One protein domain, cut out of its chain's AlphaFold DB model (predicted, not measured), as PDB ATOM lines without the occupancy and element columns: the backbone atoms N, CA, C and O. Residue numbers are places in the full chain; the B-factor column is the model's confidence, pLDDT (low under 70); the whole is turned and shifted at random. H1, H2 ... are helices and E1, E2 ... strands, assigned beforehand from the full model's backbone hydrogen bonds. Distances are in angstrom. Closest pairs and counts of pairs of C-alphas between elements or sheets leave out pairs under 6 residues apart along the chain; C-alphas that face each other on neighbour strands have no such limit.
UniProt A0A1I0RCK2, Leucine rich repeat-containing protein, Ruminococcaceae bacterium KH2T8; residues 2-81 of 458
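What this domain is: This is residues 2 to 81 of the 458 residues of the protein "Leucine rich repeat-containing protein" of Ruminococcaceae bacterium KH2T8 (UniProt A0A1I0RCK2). Going along the printed part, you meet first an antiparallel sheet of three strands, E1, E2 and E3, folded as two successive hairpins, and then a small parallel pair, E4 and E5, beyond it. A long loop, residues 44 to 60, leads from E4 to the one-turn helix H1 beside E3, and the short strand E6 ends the printed part next to E5. The 80 printed residues hold one named helix and six named strands in the order E1 E2 E3 E4 H1 E5 E6; the class is mostly strand, though under half of the residues are in named elements. The whole is compact, with a radius of gyration of the C-alphas of 12.3 A and spans of 32 by 31 by 22 A.

Where its parts are: Find C-alpha 9 at (134.051, 110.207, 135.687); from there E1, residues 9 to 13, runs 13.6 A. E2, residues 16 to 22, runs 19.6 A, and E3, residues 29 to 35, runs 17.6 A. E4 is residues 40 to 43, 9.9 A long, starting at C-alpha 40, (148.945, 114.038, 147.157). H1 is residues 61 to 64, 5.1 A; E5 is residues 69 to 72, 9.9 A. E6, residues 79 to 81, is 7.0 A long and ends at C-alpha 81, (156.702, 109.306, 139.590).

How they stand to each other: Look first at the meander E1 E2 E3, each strand the antiparallel neighbour of the one before. In the hairpin E1 and E2, N 11 and O 18 are 3.0 A apart, within hydrogen-bond range; in the hairpin E2 and E3, N 19 and O 33 are 2.8 A apart, also within range. H1 is on this sheet at a height of 6.0 A, over none of its strands, but only just: two of its four C-alphas fall on E3. The closest C-alphas of H1 and E3 are those of Gly 63 and Ile 34, 4.9 A apart. H1 is too short for an O i to N i+4 pair; its one O i to N i+3 pair is within range. E4, H1 and E5 form a strand-helix-strand unit, two parallel neighbour strands with a helix between, and its crossover is right-handed. Between E4 and E5, N 43 and O 71 are 2.8 A apart, within range. E2 and E4 are near each other. E6 pairs with no named strand; its closest C-alpha to E5 is Lys 80, 5.4 A from that of Val 72. E3 and E5 are apart.

The domain as a whole: The two C-alphas farthest apart, those of Asp 2 and Lys 74, are 35.6 A apart. The printed part has no cut, and the one long link is E4 to H1. Mean pLDDT of the printed part is 73.6; residues 2 to 8, 14 to 15, 24 to 28 and 51 to 63 are under 70.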
ATOM      1  N   ASP A   2     130.366 123.737 121.879       36.81
ATOM      2  CA  ASP A   2     129.947 122.624 122.727       36.81
ATOM      3  C   ASP A   2     130.408 121.316 122.079       36.81
ATOM      4  O   ASP A   2     129.795 120.837 121.123       36.81
ATOM      5  N   ILE A   3     131.517 120.759 122.566       33.84
ATOM      6  CA  ILE A   3     131.927 119.396 122.235       33.84
ATOM      7  C   ILE A   3     131.530 118.526 123.425       33.84
ATOM      8  O   ILE A   3     132.088 118.624 124.511       33.84
ATOM      9  N   LEU A   4     130.481 117.743 123.183       34.69
ATOM     10  CA  LEU A   4     129.924 116.648 123.976       34.69
ATOM     11  C   LEU A   4     130.858 116.094 125.073       34.69
ATOM     12  O   LEU A   4     131.640 115.180 124.838       34.69
ATOM     13  N   MET A   5     130.672 116.587 126.299       40.16
ATOM     14  CA  MET A   5     131.148 115.974 127.545       40.16
ATOM     15  C   MET A   5     130.358 114.679 127.789       40.16
ATOM     16  O   MET A   5     129.372 114.674 128.531       40.16
ATOM     17  N   LYS A   6     130.694 113.583 127.105       44.53
ATOM     18  CA  LYS A   6     130.079 112.279 127.381       44.53
ATOM     19  C   LYS A   6     131.022 111.428 128.225       44.53
ATOM     20  O   LYS A   6     132.058 110.978 127.756       44.53
ATOM     21  N   ASP A   7     130.578 111.219 129.465       56.62
ATOM     22  CA  ASP A   7     131.169 110.426 130.548       56.62
ATOM     23  C   ASP A   7     132.288 111.113 131.360       56.62
ATOM     24  O   ASP A   7     133.369 110.547 131.528       56.62
ATOM     25  N   GLU A   8     132.020 112.286 131.954       64.25
ATOM     26  CA  GLU A   8     132.822 112.750 133.101       64.25
ATOM     27  C   GLU A   8     132.741 111.719 134.233       64.25
ATOM     28  O   GLU A   8     131.669 111.407 134.762       64.25
ATOM     29  N   LYS A   9     133.894 111.161 134.590       77.75
ATOM     30  CA  LYS A   9     134.051 110.207 135.687       77.75
ATOM     31  C   LYS A   9     135.002 110.800 136.707       77.75
ATOM     32  O   LYS A   9     135.822 111.647 136.377       77.75
ATOM     33  N   TYR A  10     134.902 110.350 137.951       80.31
ATOM     34  CA  TYR A  10     135.820 110.768 139.000       80.31
ATOM     35  C   TYR A  10     136.272 109.580 139.840       80.31
ATOM     36  O   TYR A  10     135.575 108.568 139.935       80.31
ATOM     37  N   TYR A  11     137.431 109.725 140.473       79.12
ATOM     38  CA  TYR A  11     137.838 108.896 141.604       79.12
ATOM     39  C   TYR A  11     138.032 109.778 142.840       79.12
ATOM     40  O   TYR A  11     138.267 110.984 142.737       79.12
ATOM     41  N   THR A  12     137.857 109.186 144.019       75.25
ATOM     42  CA  THR A  12     137.954 109.891 145.303       75.25
ATOM     43  C   THR A  12     139.290 109.591 145.961       75.25
ATOM     44  O   THR A  12     139.724 108.440 145.969       75.25
ATOM     45  N   LEU A  13     139.917 110.619 146.526       73.38
ATOM     46  CA  LEU A  13     141.198 110.516 147.212       73.38
ATOM     47  C   LEU A  13     141.186 111.384 148.467       73.38
ATOM     48  O   LEU A  13     141.186 112.602 148.334       73.38
ATOM     49  N   ASP A  14     141.139 110.747 149.643       63.41
ATOM     50  CA  ASP A  14     141.054 111.293 151.014       63.41
ATOM     51  C   ASP A  14     140.029 112.417 151.261       63.41
ATOM     52  O   ASP A  14     139.166 112.257 152.116       63.41
ATOM     53  N   ASN A  15     140.090 113.534 150.526       66.88
ATOM     54  CA  ASN A  15     139.179 114.686 150.575       66.88
ATOM     55  C   ASN A  15     139.003 115.404 149.220       66.88
ATOM     56  O   ASN A  15     138.536 116.542 149.180       66.88
ATOM     57  N   ALA A  16     139.400 114.774 148.115       76.00
ATOM     58  CA  ALA A  16     139.302 115.343 146.782       76.00
ATOM     59  C   ALA A  16     138.580 114.409 145.814       76.00
ATOM     60  O   ALA A  16     138.670 113.181 145.915       76.00
ATOM     61  N   LYS A  17     137.872 115.001 144.855       80.81
ATOM     62  CA  LYS A  17     137.372 114.290 143.678       80.81
ATOM     63  C   LYS A  17     138.201 114.713 142.491       80.81
ATOM     64  O   LYS A  17     138.258 115.894 142.165       80.81
ATOM     65  N   VAL A  18     138.829 113.739 141.858       81.44
ATOM     66  CA  VAL A  18     139.622 113.976 140.664       81.44
ATOM     67  C   VAL A  18     138.813 113.517 139.469       81.44
ATOM     68  O   VAL A  18     138.517 112.327 139.336       81.44
ATOM     69  N   TYR A  19     138.439 114.470 138.629       82.88
ATOM     70  CA  TYR A  19     137.640 114.246 137.439       82.88
ATOM     71  C   TYR A  19     138.535 113.926 136.252       82.88
ATOM     72  O   TYR A  19     139.655 114.427 136.123       82.88
ATOM     73  N   TYR A  20     138.022 113.065 135.387       81.50
ATOM     74  CA  TYR A  20     138.647 112.712 134.134       81.50
ATOM     75  C   TYR A  20     137.596 112.502 133.048       81.50
ATOM     76  O   TYR A  20     136.452 112.117 133.310       81.50
ATOM     77  N   GLN A  21     138.014 112.726 131.810       80.31
ATOM     78  CA  GLN A  21     137.197 112.514 130.623       80.31
ATOM     79  C   GLN A  21     137.789 111.417 129.765       80.31
ATOM     80  O   GLN A  21     139.010 111.258 129.704       80.31
ATOM     81  N   THR A  22     136.906 110.674 129.100       74.00
ATOM     82  CA  THR A  22     137.297 109.648 128.141       74.00
ATOM     83  C   THR A  22     136.822 109.990 126.739       74.00
ATOM     84  O   THR A  22     135.690 110.438 126.595       74.00
ATOM     85  N   ASP A  23     137.637 109.740 125.712       71.81
ATOM     86  CA  ASP A  23     137.147 109.814 124.327       71.81
ATOM     87  C   ASP A  23     136.068 108.739 124.043       71.81
ATOM     88  O   ASP A  23     135.896 107.783 124.808       71.81
ATOM     89  N   ASP A  24     135.355 108.857 122.915       65.19
ATOM     90  CA  ASP A  24     134.287 107.922 122.510       65.19
ATOM     91  C   ASP A  24     134.753 106.452 122.408       65.19
ATOM     92  O   ASP A  24     133.942 105.522 122.430       65.19
ATOM     93  N   ARG A  25     136.066 106.224 122.288       65.81
ATOM     94  CA  ARG A  25     136.696 104.897 122.205       65.81
ATOM     95  C   ARG A  25     137.286 104.437 123.542       65.81
ATOM     96  O   ARG A  25     137.793 103.318 123.619       65.81
ATOM     97  N   ARG A  26     137.196 105.261 124.593       62.53
ATOM     98  CA  ARG A  26     137.851 105.112 125.901       62.53
ATOM     99  C   ARG A  26     139.365 104.901 125.807       62.53
ATOM    100  O   ARG A  26     139.958 104.273 126.681       62.53
ATOM    101  N   THR A  27     139.982 105.393 124.736       58.50
ATOM    102  CA  THR A  27     141.418 105.274 124.467       58.50
ATOM    103  C   THR A  27     142.228 106.414 125.065       58.50
ATOM    104  O   THR A  27     143.396 106.218 125.387       58.50
ATOM    105  N   TYR A  28     141.614 107.575 125.264       62.00
ATOM    106  CA  TYR A  28     142.213 108.734 125.916       62.00
ATOM    107  C   TYR A  28     141.501 108.991 127.238       62.00
ATOM    108  O   TYR A  28     140.288 109.152 127.215       62.00
ATOM    109  N   CYS A  29     142.214 108.981 128.368       75.62
ATOM    110  CA  CYS A  29     141.688 109.336 129.688       75.62
ATOM    111  C   CYS A  29     142.516 110.496 130.247       75.62
ATOM    112  O   CYS A  29     143.646 110.302 130.706       75.62
ATOM    113  N   CYS A  30     141.936 111.689 130.208       77.69
ATOM    114  CA  CYS A  30     142.590 112.928 130.604       77.69
ATOM    115  C   CYS A  30     142.066 113.382 131.963       77.69
ATOM    116  O   CYS A  30     140.850 113.408 132.143       77.69
ATOM    117  N   LEU A  31     142.944 113.750 132.900       76.94
ATOM    118  CA  LEU A  31     142.521 114.471 134.108       76.94
ATOM    119  C   LEU A  31     141.961 115.836 133.704       76.94
ATOM    120  O   LEU A  31     142.537 116.483 132.845       76.94
ATOM    121  N   THR A  32     140.855 116.285 134.288       74.94
ATOM    122  CA  THR A  32     140.187 117.519 133.828       74.94
ATOM    123  C   THR A  32     139.921 118.533 134.919       74.94
ATOM    124  O   THR A  32     139.941 119.727 134.645       74.94
ATOM    125  N   SER A  33     139.702 118.099 136.157       76.00
ATOM    126  CA  SER A  33     139.608 118.995 137.310       76.00
ATOM    127  C   SER A  33     139.828 118.231 138.612       76.00
ATOM    128  O   SER A  33     139.716 117.003 138.669       76.00
ATOM    129  N   ILE A  34     140.158 118.962 139.674       78.31
ATOM    130  CA  ILE A  34     140.229 118.428 141.033       78.31
ATOM    131  C   ILE A  34     139.338 119.315 141.897       78.31
ATOM    132  O   ILE A  34     139.574 120.514 142.012       78.31
ATOM    133  N   GLU A  35     138.316 118.729 142.511       81.31
ATOM    134  CA  GLU A  35     137.556 119.378 143.576       81.31
ATOM    135  C   GLU A  35     138.183 119.025 144.921       81.31
ATOM    136  O   GLU A  35     138.374 117.848 145.222       81.31
ATOM    137  N   GLY A  36     138.459 120.039 145.741       79.31
ATOM    138  CA  GLY A  36     139.177 119.900 147.006       79.31
ATOM    139  C   GLY A  36     140.615 120.409 146.904       79.31
ATOM    140  O   GLY A  36     140.985 121.096 145.955       79.31
ATOM    141  N   SER A  37     141.431 120.106 147.910       80.62
ATOM    142  CA  SER A  37     142.839 120.528 147.955       80.62
ATOM    143  C   SER A  37     143.711 119.395 148.491       80.62
ATOM    144  O   SER A  37     144.192 119.471 149.626       80.62
ATOM    145  N   PRO A  38     143.831 118.287 147.742       84.75
ATOM    146  CA  PRO A  38     144.640 117.165 148.181       84.75
ATOM    147  C   PRO A  38     146.120 117.564 148.176       84.75
ATOM    148  O   PRO A  38     146.575 118.297 147.309       84.75
ATOM    149  N   THR A  39     146.900 117.071 149.133       87.62
ATOM    150  CA  THR A  39     148.360 117.280 149.133       87.62
ATOM    151  C   THR A  39     149.097 116.221 148.316       87.62
ATOM    152  O   THR A  39     150.263 116.396 147.972       87.62
ATOM    153  N   GLU A  40     148.426 115.129 147.970       89.31
ATOM    154  CA  GLU A  40     148.945 114.038 147.157       89.31
ATOM    155  C   GLU A  40     147.975 113.751 146.015       89.31
ATOM    156  O   GLU A  40     146.769 113.688 146.239       89.31
ATOM    157  N   LEU A  41     148.489 113.555 144.799       88.00
ATOM    158  CA  LEU A  41     147.674 113.146 143.656       88.00
ATOM    159  C   LEU A  41     148.072 111.749 143.181       88.00
ATOM    160  O   LEU A  41     149.146 111.566 142.606       88.00
ATOM    161  N   TYR A  42     147.184 110.776 143.378       89.38
ATOM    162  CA  TYR A  42     147.344 109.443 142.803       89.38
ATOM    163  C   TYR A  42     146.926 109.425 141.332       89.38
ATOM    164  O   TYR A  42     145.829 109.868 141.019       89.38
ATOM    165  N   ILE A  43     147.743 108.857 140.443       89.12
ATOM    166  CA  ILE A  43     147.451 108.707 139.010       89.12
ATOM    167  C   ILE A  43     147.210 107.219 138.683       89.12
ATOM    168  O   ILE A  43     148.165 106.432 138.646       89.12
ATOM    169  N   PRO A  44     145.951 106.810 138.421       88.56
ATOM    170  CA  PRO A  44     145.599 105.432 138.072       88.56
ATOM    171  C   PRO A  44     146.098 104.986 136.689       88.56
ATOM    172  O   PRO A  44     146.423 105.798 135.827       88.56
ATOM    173  N   ASP A  45     146.058 103.676 136.441       89.25
ATOM    174  CA  ASP A  45     146.572 102.997 135.237       89.25
ATOM    175  C   ASP A  45     146.006 103.525 133.914       89.25
ATOM    176  O   ASP A  45     146.666 103.465 132.876       89.25
ATOM    177  N   MET A  46     144.749 103.968 133.953       85.12
ATOM    178  CA  MET A  46     143.986 104.389 132.780       85.12
ATOM    179  C   MET A  46     144.346 105.795 132.306       85.12
ATOM    180  O   MET A  46     144.137 106.085 131.135       85.12
ATOM    181  N   ILE A  47     144.874 106.647 133.190       85.94
ATOM    182  CA  ILE A  47     145.179 108.044 132.877       85.94
ATOM    183  C   ILE A  47     146.405 108.103 131.972       85.94
ATOM    184  O   ILE A  47     147.475 107.607 132.329       85.94
ATOM    185  N   ASN A  48     146.240 108.730 130.811       85.31
ATOM    186  CA  ASN A  48     147.287 108.876 129.802       85.31
ATOM    187  C   ASN A  48     147.554 110.323 129.391       85.31
ATOM    188  O   ASN A  48     148.427 110.563 128.563       85.31
ATOM    189  N   ALA A  49     146.847 111.268 130.006       82.81
ATOM    190  CA  ALA A  49     147.117 112.685 129.884       82.81
ATOM    191  C   ALA A  49     146.833 113.409 131.201       82.81
ATOM    192  O   ALA A  49     145.796 113.210 131.843       82.81
ATOM    193  N   VAL A  50     147.767 114.273 131.574       75.38
ATOM    194  CA  VAL A  50     147.595 115.293 132.603       75.38
ATOM    195  C   VAL A  50     147.695 116.616 131.849       75.38
ATOM    196  O   VAL A  50     148.733 116.838 131.232       75.38
ATOM    197  N   PRO A  51     146.646 117.453 131.796       65.25
ATOM    198  CA  PRO A  51     146.745 118.767 131.180       65.25
ATOM    199  C   PRO A  51     147.804 119.559 131.928       65.25
ATOM    200  O   PRO A  51     147.600 119.978 133.065       65.25
ATOM    201  N   VAL A  52     148.956 119.707 131.289       58.50
ATOM    202  CA  VAL A  52     150.049 120.542 131.786       58.50
ATOM    203  C   VAL A  52     149.852 121.995 131.334       58.50
ATOM    204  O   VAL A  52     150.554 122.894 131.780       58.50
ATOM    205  N   ASN A  53     148.846 122.246 130.487       50.53
ATOM    206  CA  ASN A  53     148.709 123.507 129.779       50.53
ATOM    207  C   ASN A  53     147.756 124.477 130.468       50.53
ATOM    208  O   ASN A  53     146.636 124.128 130.834       50.53
ATOM    209  N   SER A  54     148.271 125.704 130.504       46.53
ATOM    210  CA  SER A  54     147.687 126.981 130.871       46.53
ATOM    211  C   SER A  54     147.493 127.231 132.371       46.53
ATOM    212  O   SER A  54     146.534 126.826 133.018       46.53
ATOM    213  N   PHE A  55     148.337 128.130 132.877       44.59
ATOM    214  CA  PHE A  55     147.977 129.102 133.916       44.59
ATOM    215  C   PHE A  55     146.780 130.005 133.512       44.59
ATOM    216  O   PHE A  55     146.595 131.075 134.091       44.59
ATOM    217  N   ASP A  56     145.944 129.588 132.551       40.41
ATOM    218  CA  ASP A  56     144.611 130.142 132.370       40.41
ATOM    219  C   ASP A  56     143.734 129.555 133.470       40.41
ATOM    220  O   ASP A  56     143.269 128.420 133.418       40.41
ATOM    221  N   VAL A  57     143.604 130.349 134.527       41.19
ATOM    222  CA  VAL A  57     142.375 130.564 135.297       41.19
ATOM    223  C   VAL A  57     141.139 129.831 134.743       41.19
ATOM    224  O   VAL A  57     140.384 130.400 133.966       41.19
ATOM    225  N   ASP A  58     140.973 128.553 135.104       41.59
ATOM    226  CA  ASP A  58     139.763 127.920 135.667       41.59
ATOM    227  C   ASP A  58     139.912 126.372 135.712       41.59
ATOM    228  O   ASP A  58     140.290 125.729 134.736       41.59
ATOM    229  N   GLY A  59     139.605 125.732 136.853       53.25
ATOM    230  CA  GLY A  59     139.472 124.262 136.961       53.25
ATOM    231  C   GLY A  59     140.691 123.490 137.500       53.25
ATOM    232  O   GLY A  59     140.880 123.409 138.714       53.25
ATOM    233  N   LEU A  60     141.480 122.841 136.628       51.88
ATOM    234  CA  LEU A  60     142.529 121.877 137.026       51.88
ATOM    235  C   LEU A  60     143.783 122.528 137.625       51.88
ATOM    236  O   LEU A  60     144.322 122.014 138.606       51.88
ATOM    237  N   ALA A  61     144.217 123.673 137.087       57.97
ATOM    238  CA  ALA A  61     145.380 124.405 137.596       57.97
ATOM    239  C   ALA A  61     145.195 124.803 139.074       57.97
ATOM    240  O   ALA A  61     146.108 124.644 139.882       57.97
ATOM    241  N   ALA A  62     143.977 125.200 139.468       57.97
ATOM    242  CA  ALA A  62     143.622 125.518 140.855       57.97
ATOM    243  C   ALA A  62     143.595 124.293 141.793       57.97
ATOM    244  O   ALA A  62     143.704 124.436 143.008       57.97
ATOM    245  N   GLY A  63     143.470 123.082 141.251       59.75
ATOM    246  CA  GLY A  63     143.628 121.846 142.014       59.75
ATOM    247  C   GLY A  63     145.096 121.472 142.221       59.75
ATOM    248  O   GLY A  63     145.504 121.077 143.319       59.75
ATOM    249  N   LEU A  64     145.907 121.651 141.173       73.50
ATOM    250  CA  LEU A  64     147.324 121.285 141.161       73.50
ATOM    251  C   LEU A  64     148.194 122.174 142.065       73.50
ATOM    252  O   LEU A  64     149.200 121.696 142.589       73.50
ATOM    253  N   ILE A  65     147.772 123.415 142.349       76.69
ATOM    254  CA  ILE A  65     148.478 124.313 143.287       76.69
ATOM    255  C   ILE A  65     148.584 123.765 144.715       76.69
ATOM    256  O   ILE A  65     149.376 124.283 145.495       76.69
ATOM    257  N   SER A  66     147.778 122.767 145.094       81.69
ATOM    258  CA  SER A  66     147.809 122.170 146.437       81.69
ATOM    259  C   SER A  66     148.706 120.930 146.545       81.69
ATOM    260  O   SER A  66     149.039 120.512 147.655       81.69
ATOM    261  N   ILE A  67     149.147 120.380 145.409       86.94
ATOM    262  CA  ILE A  67     149.863 119.105 145.350       86.94
ATOM    263  C   ILE A  67     151.313 119.266 145.813       86.94
ATOM    264  O   ILE A  67     152.078 120.068 145.273       86.94
ATOM    265  N   ASN A  68     151.694 118.435 146.780       91.06
ATOM    266  CA  ASN A  68     153.050 118.275 147.300       91.06
ATOM    267  C   ASN A  68     153.796 117.107 146.648       91.06
ATOM    268  O   ASN A  68     155.023 117.139 146.562       91.06
ATOM    269  N   ARG A  69     153.075 116.069 146.207       92.38
ATOM    270  CA  ARG A  69     153.647 114.926 145.486       92.38
ATOM    271  C   ARG A  69     152.627 114.202 144.610       92.38
ATOM    272  O   ARG A  69     151.446 114.137 144.946       92.38
ATOM    273  N   PHE A  70     153.108 113.608 143.528       92.19
ATOM    274  CA  PHE A  70     152.370 112.644 142.714       92.19
ATOM    275  C   PHE A  70     152.676 111.216 143.167       92.19
ATOM    276  O   PHE A  70     153.780 110.930 143.618       92.19
ATOM    277  N   VAL A  71     151.711 110.314 143.016       93.06
ATOM    278  CA  VAL A  71     151.913 108.871 143.185       93.06
ATOM    279  C   VAL A  71     151.327 108.184 141.967       93.06
ATOM    280  O   VAL A  71     150.119 108.217 141.753       93.06
ATOM    281  N   VAL A  72     152.159 107.567 141.140       93.31
ATOM    282  CA  VAL A  72     151.702 106.935 139.905       93.31
ATOM    283  C   VAL A  72     151.589 105.435 140.113       93.31
ATOM    284  O   VAL A  72     152.481 104.776 140.648       93.31
ATOM    285  N   SER A  73     150.477 104.859 139.659       93.88
ATOM    286  CA  SER A  73     150.322 103.410 139.662       93.88
ATOM    287  C   SER A  73     151.447 102.722 138.884       93.88
ATOM    288  O   SER A  73     151.787 103.113 137.764       93.88
ATOM    289  N   LYS A  74     151.978 101.620 139.420       93.50
ATOM    290  CA  LYS A  74     153.045 100.847 138.759       93.50
ATOM    291  C   LYS A  74     152.612 100.312 137.391       93.50
ATOM    292  O   LYS A  74     153.447 100.167 136.495       93.50
ATOM    293  N   GLN A  75     151.318 100.044 137.232       93.81
ATOM    294  CA  GLN A  75     150.686  99.548 136.013       93.81
ATOM    295  C   GLN A  75     150.365 100.658 135.002       93.81
ATOM    296  O   GLN A  75     150.028 100.347 133.857       93.81
ATOM    297  N   ASN A  76     150.488 101.938 135.377       91.94
ATOM    298  CA  ASN A  76     150.330 103.036 134.431       91.94
ATOM    299  C   ASN A  76     151.382 102.911 133.316       91.94
ATOM    300  O   ASN A  76     152.574 102.720 133.578       91.94
ATOM    301  N   ARG A  77     150.927 102.964 132.061       93.56
ATOM    302  CA  ARG A  77     151.759 102.742 130.867       93.56
ATOM    303  C   ARG A  77     152.347 104.025 130.274       93.56
ATOM    304  O   ARG A  77     153.146 103.931 129.352       93.56
ATOM    305  N   TYR A  78     151.965 105.183 130.801       92.38
ATOM    306  CA  TYR A  78     152.239 106.502 130.229       92.38
ATOM    307  C   TYR A  78     153.119 107.360 131.131       92.38
ATOM    308  O   TYR A  78     153.966 108.093 130.632       92.38
ATOM    309  N   PHE A  79     152.982 107.200 132.446       95.50
ATOM    310  CA  PHE A  79     153.670 108.009 133.440       95.50
ATOM    311  C   PHE A  79     154.379 107.157 134.491       95.50
ATOM    312  O   PHE A  79     154.078 105.973 134.694       95.50
ATOM    313  N   LYS A  80     155.317 107.792 135.188       95.94
ATOM    314  CA  LYS A  80     155.875 107.337 136.465       95.94
ATOM    315  C   LYS A  80     156.096 108.548 137.364       95.94
ATOM    316  O   LYS A  80     156.265 109.657 136.861       95.94
ATOM    317  N   ASP A  81     156.124 108.336 138.671       95.81
ATOM    318  CA  ASP A  81     156.702 109.306 139.590       95.81
ATOM    319  C   ASP A  81     158.137 108.914 139.959       95.81
ATOM    320  O   ASP A  81     158.472 107.731 140.064       95.81
TER     321      ASP A  81